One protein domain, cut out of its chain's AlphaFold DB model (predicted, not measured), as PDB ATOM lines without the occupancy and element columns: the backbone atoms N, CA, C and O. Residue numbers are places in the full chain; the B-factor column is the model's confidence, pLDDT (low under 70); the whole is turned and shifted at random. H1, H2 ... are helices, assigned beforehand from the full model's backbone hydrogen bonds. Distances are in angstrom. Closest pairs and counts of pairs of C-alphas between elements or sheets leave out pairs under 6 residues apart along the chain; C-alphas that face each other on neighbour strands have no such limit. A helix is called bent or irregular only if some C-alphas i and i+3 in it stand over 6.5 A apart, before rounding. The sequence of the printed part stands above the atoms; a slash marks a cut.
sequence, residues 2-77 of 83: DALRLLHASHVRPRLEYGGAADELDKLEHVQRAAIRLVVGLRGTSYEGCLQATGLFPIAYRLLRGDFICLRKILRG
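AT A GLANCE: This is residues 2 to 77 of the 83 residues of an uncharacterized protein of Echinostoma caproni (UniProt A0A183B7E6). Three long helices, H1, H2 and H4, run nearly side by side along the length of an open, elongated body, their centres making a triangle with H2 at the corner that neighbours both others and H2 running opposite to both, and the short helix H3 lies crosswise at one end, near the end of H2, the start of H4 and the first turns of H1. The assembly is loosely formed: the long helices meet at few C-alphas, and H1 and H4 are apart. The printed part has 76 residues with four named helices in the order H1, H2, H3, H4 and no named strand, and its class is all helix. It is only just compact, close to loose, with a radius of gyration of the C-alphas of 13.5 A, and the C-alphas span 43 by 24 by 16 A.

HOW THE PARTS SIT: The longest helix by residues is H4, residues 59 to 76. It is close but not clearly touching H2, residues 22 to 38, and their closest C-alphas, those of Ala 22 and Ile 69, are 6.9 A apart. H4 and H2 stand at a shallow tilt of 19 degrees and run opposite ways. H1, residues 2 to 18, only just touches H2, with 3 pairs of C-alphas within 8 A. The closest of them are those of Val 12 and Leu 28, 7.4 A apart, and the lines of H1 and H2 stand at a shallow tilt of 14 degrees, opposite ways. H1 has a kink of 31 degrees near residue 11, and it touches H2 with residues 12 to 16 alone, while H2 touches H1 with residues 25 to 28 alone. H1 and H2 form a helical hairpin. H1 and H4 are apart. H3, residues 47 to 54, is about perpendicular to the three long helices: 77 degrees to H4, 84 degrees to H2 and 75 degrees to H1. It is close but not clearly touching each of them, and the closest C-alphas are those of Glu 48 and Ile 59 of H4 at 6.6 A, Cys 50 and Ile 36 of H2 at 7.1 A, and Thr 54 and Arg 5 of H1 at 7.6 A. In H2, H3 and H4 every O i to N i+4 pair is within hydrogen-bond range, and in H1 10 of 13 are.

IN THESE COORDINATES: H4 runs 25.9 A from C-alpha 59 at (16.952, -44.707, -22.963) to C-alpha 76 at (32.796, -65.022, -25.345). H2, from Ala 22 to Leu 38, is 24.9 A from first to last C-alpha. H1 begins with C-alpha 2 at (21.297, -33.636, -4.026) and reaches 23.8 A to C-alpha 18. H1 is neither bent nor irregular, but only just: C-alphas 10 and 13 are 6.3 A apart. H3, from Tyr 47 to Thr 54, is 10.7 A from first to last C-alpha.

THE WHOLE: The two C-alphas farthest apart are those of Gly 41 and Gly 77, 43.4 A, and the first and last printed C-alphas, of Asp 2 and Gly 77, are 41.7 A apart. The printed part has no cut. The links from H1 to H2, of 3 residues, and from H3 to H4, of 4 residues, are tight, the link from H2 to H3, of 8 residues, is short, and there is no long link. The mean pLDDT of the printed part is 71.9. The model's confidence is low, under 70, in 28 residues, namely 2 to 25 and 40 to 43, and the mean is 59 in H1, 72 in H2, 80 in H3 and 82 in H4.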
ATOM      1  N   ASP A   2      19.858 -33.346  -4.043       61.28
ATOM      2  CA  ASP A   2      21.297 -33.636  -4.026       61.28
ATOM      3  C   ASP A   2      21.643 -35.060  -3.585       61.28
ATOM      4  O   ASP A   2      22.594 -35.646  -4.090       61.28
ATOM      5  N   ALA A   3      20.827 -35.673  -2.723       59.50
ATOM      6  CA  ALA A   3      21.086 -37.016  -2.199       59.50
ATOM      7  C   ALA A   3      21.112 -38.098  -3.295       59.50
ATOM      8  O   ALA A   3      21.981 -38.964  -3.292       59.50
ATOM      9  N   LEU A   4      20.202 -38.022  -4.270       62.56
ATOM     10  CA  LEU A   4      20.111 -38.981  -5.377       62.56
ATOM     11  C   LEU A   4      21.254 -38.806  -6.380       62.56
ATOM     12  O   LEU A   4      21.824 -39.785  -6.856       62.56
ATOM     13  N   ARG A   5      21.634 -37.551  -6.642       63.72
ATOM     14  CA  ARG A   5      22.781 -37.204  -7.485       63.72
ATOM     15  C   ARG A   5      24.100 -37.658  -6.850       63.72
ATOM     16  O   ARG A   5      24.959 -38.176  -7.557       63.72
ATOM     17  N   LEU A   6      24.232 -37.529  -5.529       67.88
ATOM     18  CA  LEU A   6      25.390 -37.988  -4.753       67.88
ATOM     19  C   LEU A   6      25.467 -39.521  -4.667       67.88
ATOM     20  O   LEU A   6      26.536 -40.089  -4.882       67.88
ATOM     21  N   LEU A   7      24.344 -40.208  -4.429       63.25
ATOM     22  CA  LEU A   7      24.263 -41.677  -4.470       63.25
ATOM     23  C   LEU A   7      24.602 -42.224  -5.862       63.25
ATOM     24  O   LEU A   7      25.373 -43.172  -5.991       63.25
ATOM     25  N   HIS A   8      24.093 -41.582  -6.915       60.84
ATOM     26  CA  HIS A   8      24.424 -41.934  -8.289       60.84
ATOM     27  C   HIS A   8      25.918 -41.707  -8.584       60.84
ATOM     28  O   HIS A   8      26.616 -42.615  -9.024       60.84
ATOM     29  N   ALA A   9      26.462 -40.528  -8.286       64.75
ATOM     30  CA  ALA A   9      27.869 -40.235  -8.556       64.75
ATOM     31  C   ALA A   9      28.846 -41.138  -7.775       64.75
ATOM     32  O   ALA A   9      29.884 -41.502  -8.318       64.75
ATOM     33  N   SER A  10      28.513 -41.515  -6.536       64.81
ATOM     34  CA  SER A  10      29.393 -42.301  -5.657       64.81
ATOM     35  C   SER A  10      29.366 -43.808  -5.917       64.81
ATOM     36  O   SER A  10      30.411 -44.443  -5.845       64.81
ATOM     37  N   HIS A  11      28.204 -44.396  -6.219       57.44
ATOM     38  CA  HIS A  11      28.073 -45.849  -6.410       57.44
ATOM     39  C   HIS A  11      27.959 -46.269  -7.873       57.44
ATOM     40  O   HIS A  11      28.427 -47.344  -8.251       57.44
ATOM     41  N   VAL A  12      27.319 -45.444  -8.703       59.34
ATOM     42  CA  VAL A  12      27.010 -45.808 -10.087       59.34
ATOM     43  C   VAL A  12      28.199 -45.496 -10.985       59.34
ATOM     44  O   VAL A  12      28.623 -46.376 -11.723       59.34
ATOM     45  N   ARG A  13      28.772 -44.288 -10.905       59.81
ATOM     46  CA  ARG A  13      29.872 -43.841 -11.785       59.81
ATOM     47  C   ARG A  13      31.092 -44.783 -11.764       59.81
ATOM     48  O   ARG A  13      31.487 -45.220 -12.842       59.81
ATOM     49  N   PRO A  14      31.599 -45.215 -10.592       54.44
ATOM     50  CA  PRO A  14      32.737 -46.136 -10.532       54.44
ATOM     51  C   PRO A  14      32.424 -47.519 -11.121       54.44
ATOM     52  O   PRO A  14      33.272 -48.128 -11.767       54.44
ATOM     53  N   ARG A  15      31.190 -48.015 -10.946       56.25
ATOM     54  CA  ARG A  15      30.757 -49.323 -11.473       56.25
ATOM     55  C   ARG A  15      30.391 -49.282 -12.957       56.25
ATOM     56  O   ARG A  15      30.501 -50.298 -13.633       56.25
ATOM     57  N   LEU A  16      29.974 -48.128 -13.478       52.84
ATOM     58  CA  LEU A  16      29.655 -47.939 -14.897       52.84
ATOM     59  C   LEU A  16      30.908 -47.733 -15.756       52.84
ATOM     60  O   LEU A  16      30.919 -48.229 -16.883       52.84
ATOM     61  N   GLU A  17      31.929 -47.042 -15.233       51.34
ATOM     62  CA  GLU A  17      33.213 -46.814 -15.919       51.34
ATOM     63  C   GLU A  17      34.174 -48.012 -15.828       51.34
ATOM     64  O   GLU A  17      34.937 -48.225 -16.765       51.34
ATOM     65  N   TYR A  18      34.123 -48.822 -14.757       46.66
ATOM     66  CA  TYR A  18      35.125 -49.877 -14.516       46.66
ATOM     67  C   TYR A  18      34.568 -51.274 -14.157       46.66
ATOM     68  O   TYR A  18      35.342 -52.221 -14.029       46.66
ATOM     69  N   GLY A  19      33.250 -51.452 -13.997       49.84
ATOM     70  CA  GLY A  19      32.652 -52.723 -13.557       49.84
ATOM     71  C   GLY A  19      32.563 -53.778 -14.666       49.84
ATOM     72  O   GLY A  19      31.774 -53.656 -15.600       49.84
ATOM     73  N   GLY A  20      33.362 -54.842 -14.549       53.09
ATOM     74  CA  GLY A  20      33.513 -55.903 -15.555       53.09
ATOM     75  C   GLY A  20      32.410 -56.974 -15.624       53.09
ATOM     76  O   GLY A  20      32.483 -57.828 -16.517       53.09
ATOM     77  N   ALA A  21      31.401 -56.947 -14.743       56.84
ATOM     78  CA  ALA A  21      30.385 -57.998 -14.616       56.84
ATOM     79  C   ALA A  21      28.991 -57.534 -15.077       56.84
ATOM     80  O   ALA A  21      28.423 -56.591 -14.529       56.84
ATOM     81  N   ALA A  22      28.426 -58.227 -16.070       58.00
ATOM     82  CA  ALA A  22      27.080 -57.966 -16.591       58.00
ATOM     83  C   ALA A  22      25.988 -58.068 -15.500       58.00
ATOM     84  O   ALA A  22      25.049 -57.278 -15.498       58.00
ATOM     85  N   ASP A  23      26.163 -58.957 -14.518       62.66
ATOM     86  CA  ASP A  23      25.201 -59.185 -13.429       62.66
ATOM     87  C   ASP A  23      25.093 -58.030 -12.428       62.66
ATOM     88  O   ASP A  23      24.035 -57.799 -11.838       62.66
ATOM     89  N   GLU A  24      26.182 -57.298 -12.187       63.09
ATOM     90  CA  GLU A  24      26.140 -56.133 -11.298       63.09
ATOM     91  C   GLU A  24      25.449 -54.944 -11.966       63.09
ATOM     92  O   GLU A  24      24.884 -54.089 -11.284       63.09
ATOM     93  N   LEU A  25      25.458 -54.916 -13.298       66.50
ATOM     94  CA  LEU A  25      24.823 -53.897 -14.120       66.50
ATOM     95  C   LEU A  25      23.299 -54.026 -14.131       66.50
ATOM     96  O   LEU A  25      22.626 -53.019 -13.915       66.50
ATOM     97  N   ASP A  26      22.761 -55.232 -14.318       70.25
ATOM     98  CA  ASP A  26      21.308 -55.465 -14.288       70.25
ATOM     99  C   ASP A  26      20.727 -55.125 -12.911       70.25
ATOM    100  O   ASP A  26      19.701 -54.449 -12.786       70.25
ATOM    101  N   LYS A  27      21.447 -55.505 -11.848       71.69
ATOM    102  CA  LYS A  27      21.104 -55.127 -10.470       71.69
ATOM    103  C   LYS A  27      21.134 -53.609 -10.285       71.69
ATOM    104  O   LYS A  27      20.255 -53.052  -9.625       71.69
ATOM    105  N   LEU A  28      22.110 -52.925 -10.882       72.56
ATOM    106  CA  LEU A  28      22.227 -51.468 -10.825       72.56
ATOM    107  C   LEU A  28      21.086 -50.772 -11.570       72.56
ATOM    108  O   LEU A  28      20.525 -49.804 -11.054       72.56
ATOM    109  N   GLU A  29      20.708 -51.268 -12.746       73.44
ATOM    110  CA  GLU A  29      19.570 -50.750 -13.500       73.44
ATOM    111  C   GLU A  29      18.258 -50.941 -12.730       73.44
ATOM    112  O   GLU A  29      17.460 -50.004 -12.624       73.44
ATOM    113  N   HIS A  30      18.065 -52.107 -12.110       78.56
ATOM    114  CA  HIS A  30      16.891 -52.387 -11.289       78.56
ATOM    115  C   HIS A  30      16.781 -51.428 -10.093       78.56
ATOM    116  O   HIS A  30      15.725 -50.829  -9.862       78.56
ATOM    117  N   VAL A  31      17.887 -51.215  -9.371       78.19
ATOM    118  CA  VAL A  31      17.953 -50.266  -8.248       78.19
ATOM    119  C   VAL A  31      17.687 -48.836  -8.718       78.19
ATOM    120  O   VAL A  31      16.919 -48.116  -8.077       78.19
ATOM    121  N   GLN A  32      18.249 -48.418  -9.855       73.75
ATOM    122  CA  GLN A  32      17.986 -47.093 -10.424       73.75
ATOM    123  C   GLN A  32      16.511 -46.903 -10.779       73.75
ATOM    124  O   GLN A  32      15.923 -45.872 -10.453       73.75
ATOM    125  N   ARG A  33      15.888 -47.904 -11.405       74.94
ATOM    126  CA  ARG A  33      14.473 -47.856 -11.787       74.94
ATOM    127  C   ARG A  33      13.563 -47.785 -10.558       74.94
ATOM    128  O   ARG A  33      12.583 -47.036 -10.564       74.94
ATOM    129  N   ALA A  34      13.902 -48.509  -9.492       78.06
ATOM    130  CA  ALA A  34      13.205 -48.430  -8.212       78.06
ATOM    131  C   ALA A  34      13.381 -47.058  -7.542       78.06
ATOM    132  O   ALA A  34      12.395 -46.470  -7.098       78.06
ATOM    133  N   ALA A  35      14.598 -46.510  -7.537       75.12
ATOM    134  CA  ALA A  35      14.884 -45.195  -6.971       75.12
ATOM    135  C   ALA A  35      14.135 -44.071  -7.708       75.12
ATOM    136  O   ALA A  35      13.539 -43.221  -7.052       75.12
ATOM    137  N   ILE A  36      14.078 -44.101  -9.048       72.06
ATOM    138  CA  ILE A  36      13.314 -43.131  -9.856       72.06
ATOM    139  C   ILE A  36      11.821 -43.177  -9.507       72.06
ATOM    140  O   ILE A  36      11.203 -42.130  -9.328       72.06
ATOM    141  N   ARG A  37      11.244 -44.379  -9.356       72.75
ATOM    142  CA  ARG A  37       9.832 -44.553  -8.962       72.75
ATOM    143  C   ARG A  37       9.509 -43.986  -7.576       72.75
ATOM    144  O   ARG A  37       8.350 -43.670  -7.318       72.75
ATOM    145  N   LEU A  38      10.501 -43.897  -6.693       74.94
ATOM    146  CA  LEU A  38      10.349 -43.402  -5.323       74.94
ATOM    147  C   LEU A  38      10.496 -41.877  -5.207       74.94
ATOM    148  O   LEU A  38      10.132 -41.310  -4.178       74.94
ATOM    149  N   VAL A  39      10.983 -41.188  -6.243       74.44
ATOM    150  CA  VAL A  39      11.047 -39.722  -6.243       74.44
ATOM    151  C   VAL A  39       9.635 -39.162  -6.413       74.44
ATOM    152  O   VAL A  39       9.091 -39.138  -7.513       74.44
ATOM    153  N   VAL A  40       9.048 -38.680  -5.313       61.38
ATOM    154  CA  VAL A  40       7.679 -38.122  -5.229       61.38
ATOM    155  C   VAL A  40       7.394 -37.053  -6.300       61.38
ATOM    156  O   VAL A  40       6.269 -36.964  -6.781       61.38
ATOM    157  N   GLY A  41       8.409 -36.294  -6.732       64.12
ATOM    158  CA  GLY A  41       8.300 -35.265  -7.778       64.12
ATOM    159  C   GLY A  41       8.338 -35.766  -9.231       64.12
ATOM    160  O   GLY A  41       8.173 -34.960 -10.137       64.12
ATOM    161  N   LEU A  42       8.553 -37.065  -9.463       66.25
ATOM    162  CA  LEU A  42       8.573 -37.701 -10.793       66.25
ATOM    163  C   LEU A  42       7.376 -38.645 -11.003       66.25
ATOM    164  O   LEU A  42       7.344 -39.481 -11.910       66.25
ATOM    165  N   ARG A  43       6.372 -38.545 -10.130       65.50
ATOM    166  CA  ARG A  43       5.172 -39.375 -10.176       65.50
ATOM    167  C   ARG A  43       4.248 -38.845 -11.278       65.50
ATOM    168  O   ARG A  43       3.593 -37.827 -11.098       65.50
ATOM    169  N   GLY A  44       4.220 -39.533 -12.420       71.62
ATOM    170  CA  GLY A  44       3.394 -39.170 -13.584       71.62
ATOM    171  C   GLY A  44       4.172 -38.600 -14.775       71.62
ATOM    172  O   GLY A  44       3.600 -38.441 -15.848       71.62
ATOM    173  N   THR A  45       5.475 -38.347 -14.631       75.62
ATOM    174  CA  THR A  45       6.353 -38.047 -15.768       75.62
ATOM    175  C   THR A  45       6.701 -39.326 -16.527       75.62
ATOM    176  O   THR A  45       6.842 -40.398 -15.932       75.62
ATOM    177  N   SER A  46       6.834 -39.227 -17.855       81.94
ATOM    178  CA  SER A  46       7.278 -40.356 -18.677       81.94
ATOM    179  C   SER A  46       8.645 -40.847 -18.199       81.94
ATOM    180  O   SER A  46       9.451 -40.070 -17.687       81.94
ATOM    181  N   TYR A  47       8.929 -42.139 -18.368       76.81
ATOM    182  CA  TYR A  47      10.203 -42.721 -17.934       76.81
ATOM    183  C   TYR A  47      11.414 -41.969 -18.510       76.81
ATOM    184  O   TYR A  47      12.385 -41.711 -17.805       76.81
ATOM    185  N   GLU A  48      11.318 -41.535 -19.765       81.50
ATOM    186  CA  GLU A  48      12.344 -40.729 -20.426       81.50
ATOM    187  C   GLU A  48      12.451 -39.308 -19.856       81.50
ATOM    188  O   GLU A  48      13.558 -38.827 -19.614       81.50
ATOM    189  N   GLY A  49      11.320 -38.670 -19.537       82.69
ATOM    190  CA  GLY A  49      11.298 -37.391 -18.825       82.69
ATOM    191  C   GLY A  49      11.930 -37.487 -17.433       82.69
ATOM    192  O   GLY A  49      12.674 -36.595 -17.032       82.69
ATOM    193  N   CYS A  50      11.721 -38.601 -16.724       80.81
ATOM    194  CA  CYS A  50      12.380 -38.871 -15.446       80.81
ATOM    195  C   CYS A  50      13.898 -39.005 -15.595       80.81
ATOM    196  O   CYS A  50      14.643 -38.470 -14.771       80.81
ATOM    197  N   LEU A  51      14.363 -39.712 -16.630       80.38
ATOM    198  CA  LEU A  51      15.792 -39.872 -16.911       80.38
ATOM    199  C   LEU A  51      16.445 -38.516 -17.212       80.38
ATOM    200  O   LEU A  51      17.487 -38.205 -16.637       80.38
ATOM    201  N   GLN A  52      15.791 -37.683 -18.023       82.00
ATOM    202  CA  GLN A  52      16.253 -36.326 -18.330       82.00
ATOM    203  C   GLN A  52      16.297 -35.433 -17.083       82.00
ATOM    204  O   GLN A  52      17.328 -34.833 -16.785       82.00
ATOM    205  N   ALA A  53      15.216 -35.397 -16.296       80.81
ATOM    206  CA  ALA A  53      15.122 -34.562 -15.095       80.81
ATOM    207  C   ALA A  53      16.162 -34.924 -14.018       80.81
ATOM    208  O   ALA A  53      16.574 -34.076 -13.228       80.81
ATOM    209  N   THR A  54      16.597 -36.186 -13.985       75.31
ATOM    210  CA  THR A  54      17.615 -36.681 -13.045       75.31
ATOM    211  C   THR A  54      19.040 -36.628 -13.605       75.31
ATOM    212  O   THR A  54      19.986 -36.904 -12.865       75.31
ATOM    213  N   GLY A  55      19.220 -36.240 -14.876       77.06
ATOM    214  CA  GLY A  55      20.522 -36.216 -15.551       77.06
ATOM    215  C   GLY A  55      21.118 -37.609 -15.775       77.06
ATOM    216  O   GLY A  55      22.340 -37.761 -15.824       77.06
ATOM    217  N   LEU A  56      20.267 -38.634 -15.846       77.88
ATOM    218  CA  LEU A  56      20.660 -40.017 -16.095       77.88
ATOM    219  C   LEU A  56      20.800 -40.289 -17.593       77.88
ATOM    220  O   LEU A  56      20.254 -39.575 -18.430       77.88
ATOM    221  N   PHE A  57      21.504 -41.374 -17.931       79.62
ATOM    222  CA  PHE A  57      21.672 -41.775 -19.325       79.62
ATOM    223  C   PHE A  57      20.322 -41.951 -20.040       79.62
ATOM    224  O   PHE A  57      19.437 -42.614 -19.473       79.62
ATOM    225  N   PRO A  58      20.190 -41.424 -21.276       82.38
ATOM    226  CA  PRO A  58      19.001 -41.603 -22.097       82.38
ATOM    227  C   PRO A  58      18.685 -43.075 -22.339       82.38
ATOM    228  O   PRO A  58      19.570 -43.936 -22.302       82.38
ATOM    229  N   ILE A  59      17.425 -43.352 -22.669       83.00
ATOM    230  CA  ILE A  59      16.952 -44.707 -22.963       83.00
ATOM    231  C   ILE A  59      17.755 -45.360 -24.097       83.00
ATOM    232  O   ILE A  59      18.169 -46.509 -23.972       83.00
ATOM    233  N   ALA A  60      18.068 -44.598 -25.149       84.62
ATOM    234  CA  ALA A  60      18.812 -45.082 -26.309       84.62
ATOM    235  C   ALA A  60      20.213 -45.587 -25.938       84.62
ATOM    236  O   ALA A  60      20.641 -46.638 -26.406       84.62
ATOM    237  N   TYR A  61      20.906 -44.881 -25.041       81.69
ATOM    238  CA  TYR A  61      22.223 -45.303 -24.567       81.69
ATOM    239  C   TYR A  61      22.143 -46.594 -23.744       81.69
ATOM    240  O   TYR A  61      23.013 -47.454 -23.854       81.69
ATOM    241  N   ARG A  62      21.090 -46.753 -22.933       81.62
ATOM    242  CA  ARG A  62      20.872 -47.960 -22.120       81.62
ATOM    243  C   ARG A  62      20.586 -49.186 -22.988       81.62
ATOM    244  O   ARG A  62      21.192 -50.224 -22.749       81.62
ATOM    245  N   LEU A  63      19.744 -49.041 -24.015       83.75
ATOM    246  CA  LEU A  63      19.456 -50.104 -24.987       83.75
ATOM    247  C   LEU A  63      20.715 -50.518 -25.748       83.75
ATOM    248  O   LEU A  63      21.098 -51.681 -25.699       83.75
ATOM    249  N   LEU A  64      21.425 -49.547 -26.329       83.94
ATOM    250  CA  LEU A  64      22.676 -49.794 -27.046       83.94
ATOM    251  C   LEU A  64      23.710 -50.506 -26.158       83.94
ATOM    252  O   LEU A  64      24.441 -51.390 -26.600       83.94
ATOM    253  N   ARG A  65      23.773 -50.134 -24.877       81.12
ATOM    254  CA  ARG A  65      24.661 -50.781 -23.910       81.12
ATOM    255  C   ARG A  65      24.230 -52.214 -23.595       81.12
ATOM    256  O   ARG A  65      25.105 -53.068 -23.477       81.12
ATOM    257  N   GLY A  66      22.930 -52.482 -23.491       81.06
ATOM    258  CA  GLY A  66      22.380 -53.836 -23.387       81.06
ATOM    259  C   GLY A  66      22.764 -54.703 -24.589       81.06
ATOM    260  O   GLY A  66      23.303 -55.795 -24.407       81.06
ATOM    261  N   ASP A  67      22.614 -54.169 -25.801       84.06
ATOM    262  CA  ASP A  67      22.989 -54.857 -27.043       84.06
ATOM    263  C   ASP A  67      24.483 -55.200 -27.072       84.06
ATOM    264  O   ASP A  67      24.865 -56.318 -27.420       84.06
ATOM    265  N   PHE A  68      25.347 -54.281 -26.628       81.31
ATOM    266  CA  PHE A  68      26.784 -54.544 -26.517       81.31
ATOM    267  C   PHE A  68      27.130 -55.607 -25.470       81.31
ATOM    268  O   PHE A  68      28.079 -56.372 -25.665       81.31
ATOM    269  N   ILE A  69      26.385 -55.686 -24.366       79.25
ATOM    270  CA  ILE A  69      26.568 -56.739 -23.359       79.25
ATOM    271  C   ILE A  69      26.174 -58.095 -23.946       79.25
ATOM    272  O   ILE A  69      26.946 -59.048 -23.820       79.25
ATOM    273  N   CYS A  70      25.029 -58.171 -24.628       79.81
ATOM    274  CA  CYS A  70      24.595 -59.372 -25.341       79.81
ATOM    275  C   CYS A  70      25.625 -59.799 -26.391       79.81
ATOM    276  O   CYS A  70      26.061 -60.950 -26.397       79.81
ATOM    277  N   LEU A  71      26.102 -58.861 -27.211       83.62
ATOM    278  CA  LEU A  71      27.135 -59.123 -28.211       83.62
ATOM    279  C   LEU A  71      28.422 -59.654 -27.568       83.62
ATOM    280  O   LEU A  71      28.997 -60.628 -28.047       83.62
ATOM    281  N   ARG A  72      28.864 -59.063 -26.453       81.31
ATOM    282  CA  ARG A  72      30.041 -59.542 -25.717       81.31
ATOM    283  C   ARG A  72      29.844 -60.967 -25.189       81.31
ATOM    284  O   ARG A  72      30.793 -61.745 -25.262       81.31
ATOM    285  N   LYS A  73      28.660 -61.308 -24.665       78.81
ATOM    286  CA  LYS A  73      28.341 -62.672 -24.200       78.81
ATOM    287  C   LYS A  73      28.391 -63.674 -25.354       78.81
ATOM    288  O   LYS A  73      29.015 -64.720 -25.209       78.81
ATOM    289  N   ILE A  74      27.833 -63.315 -26.513       83.12
ATOM    290  CA  ILE A  74      27.905 -64.124 -27.740       83.12
ATOM    291  C   ILE A  74      29.365 -64.348 -28.150       83.12
ATOM    292  O   ILE A  74      29.780 -65.484 -28.353       83.12
ATOM    293  N   LEU A  75      30.168 -63.280 -28.212       85.12
ATOM    294  CA  LEU A  75      31.576 -63.360 -28.616       85.12
ATOM    295  C   LEU A  75      32.451 -64.163 -27.642       85.12
ATOM    296  O   LEU A  75      33.481 -64.692 -28.052       85.12
ATOM    297  N   ARG A  76      32.073 -64.242 -26.363       84.44
ATOM    298  CA  ARG A  76      32.796 -65.022 -25.345       84.44
ATOM    299  C   ARG A  76      32.284 -66.453 -25.181       84.44
ATOM    300  O   ARG A  76      32.938 -67.230 -24.501       84.44
ATOM    301  N   GLY A  77      31.156 -66.803 -25.801       81.44
ATOM    302  CA  GLY A  77      30.493 -68.088 -25.566       81.44
ATOM    303  C   GLY A  77      29.830 -68.189 -24.187       81.44
ATOM    304  O   GLY A  77      29.454 -69.279 -23.775       81.44
TER     305      GLY A  77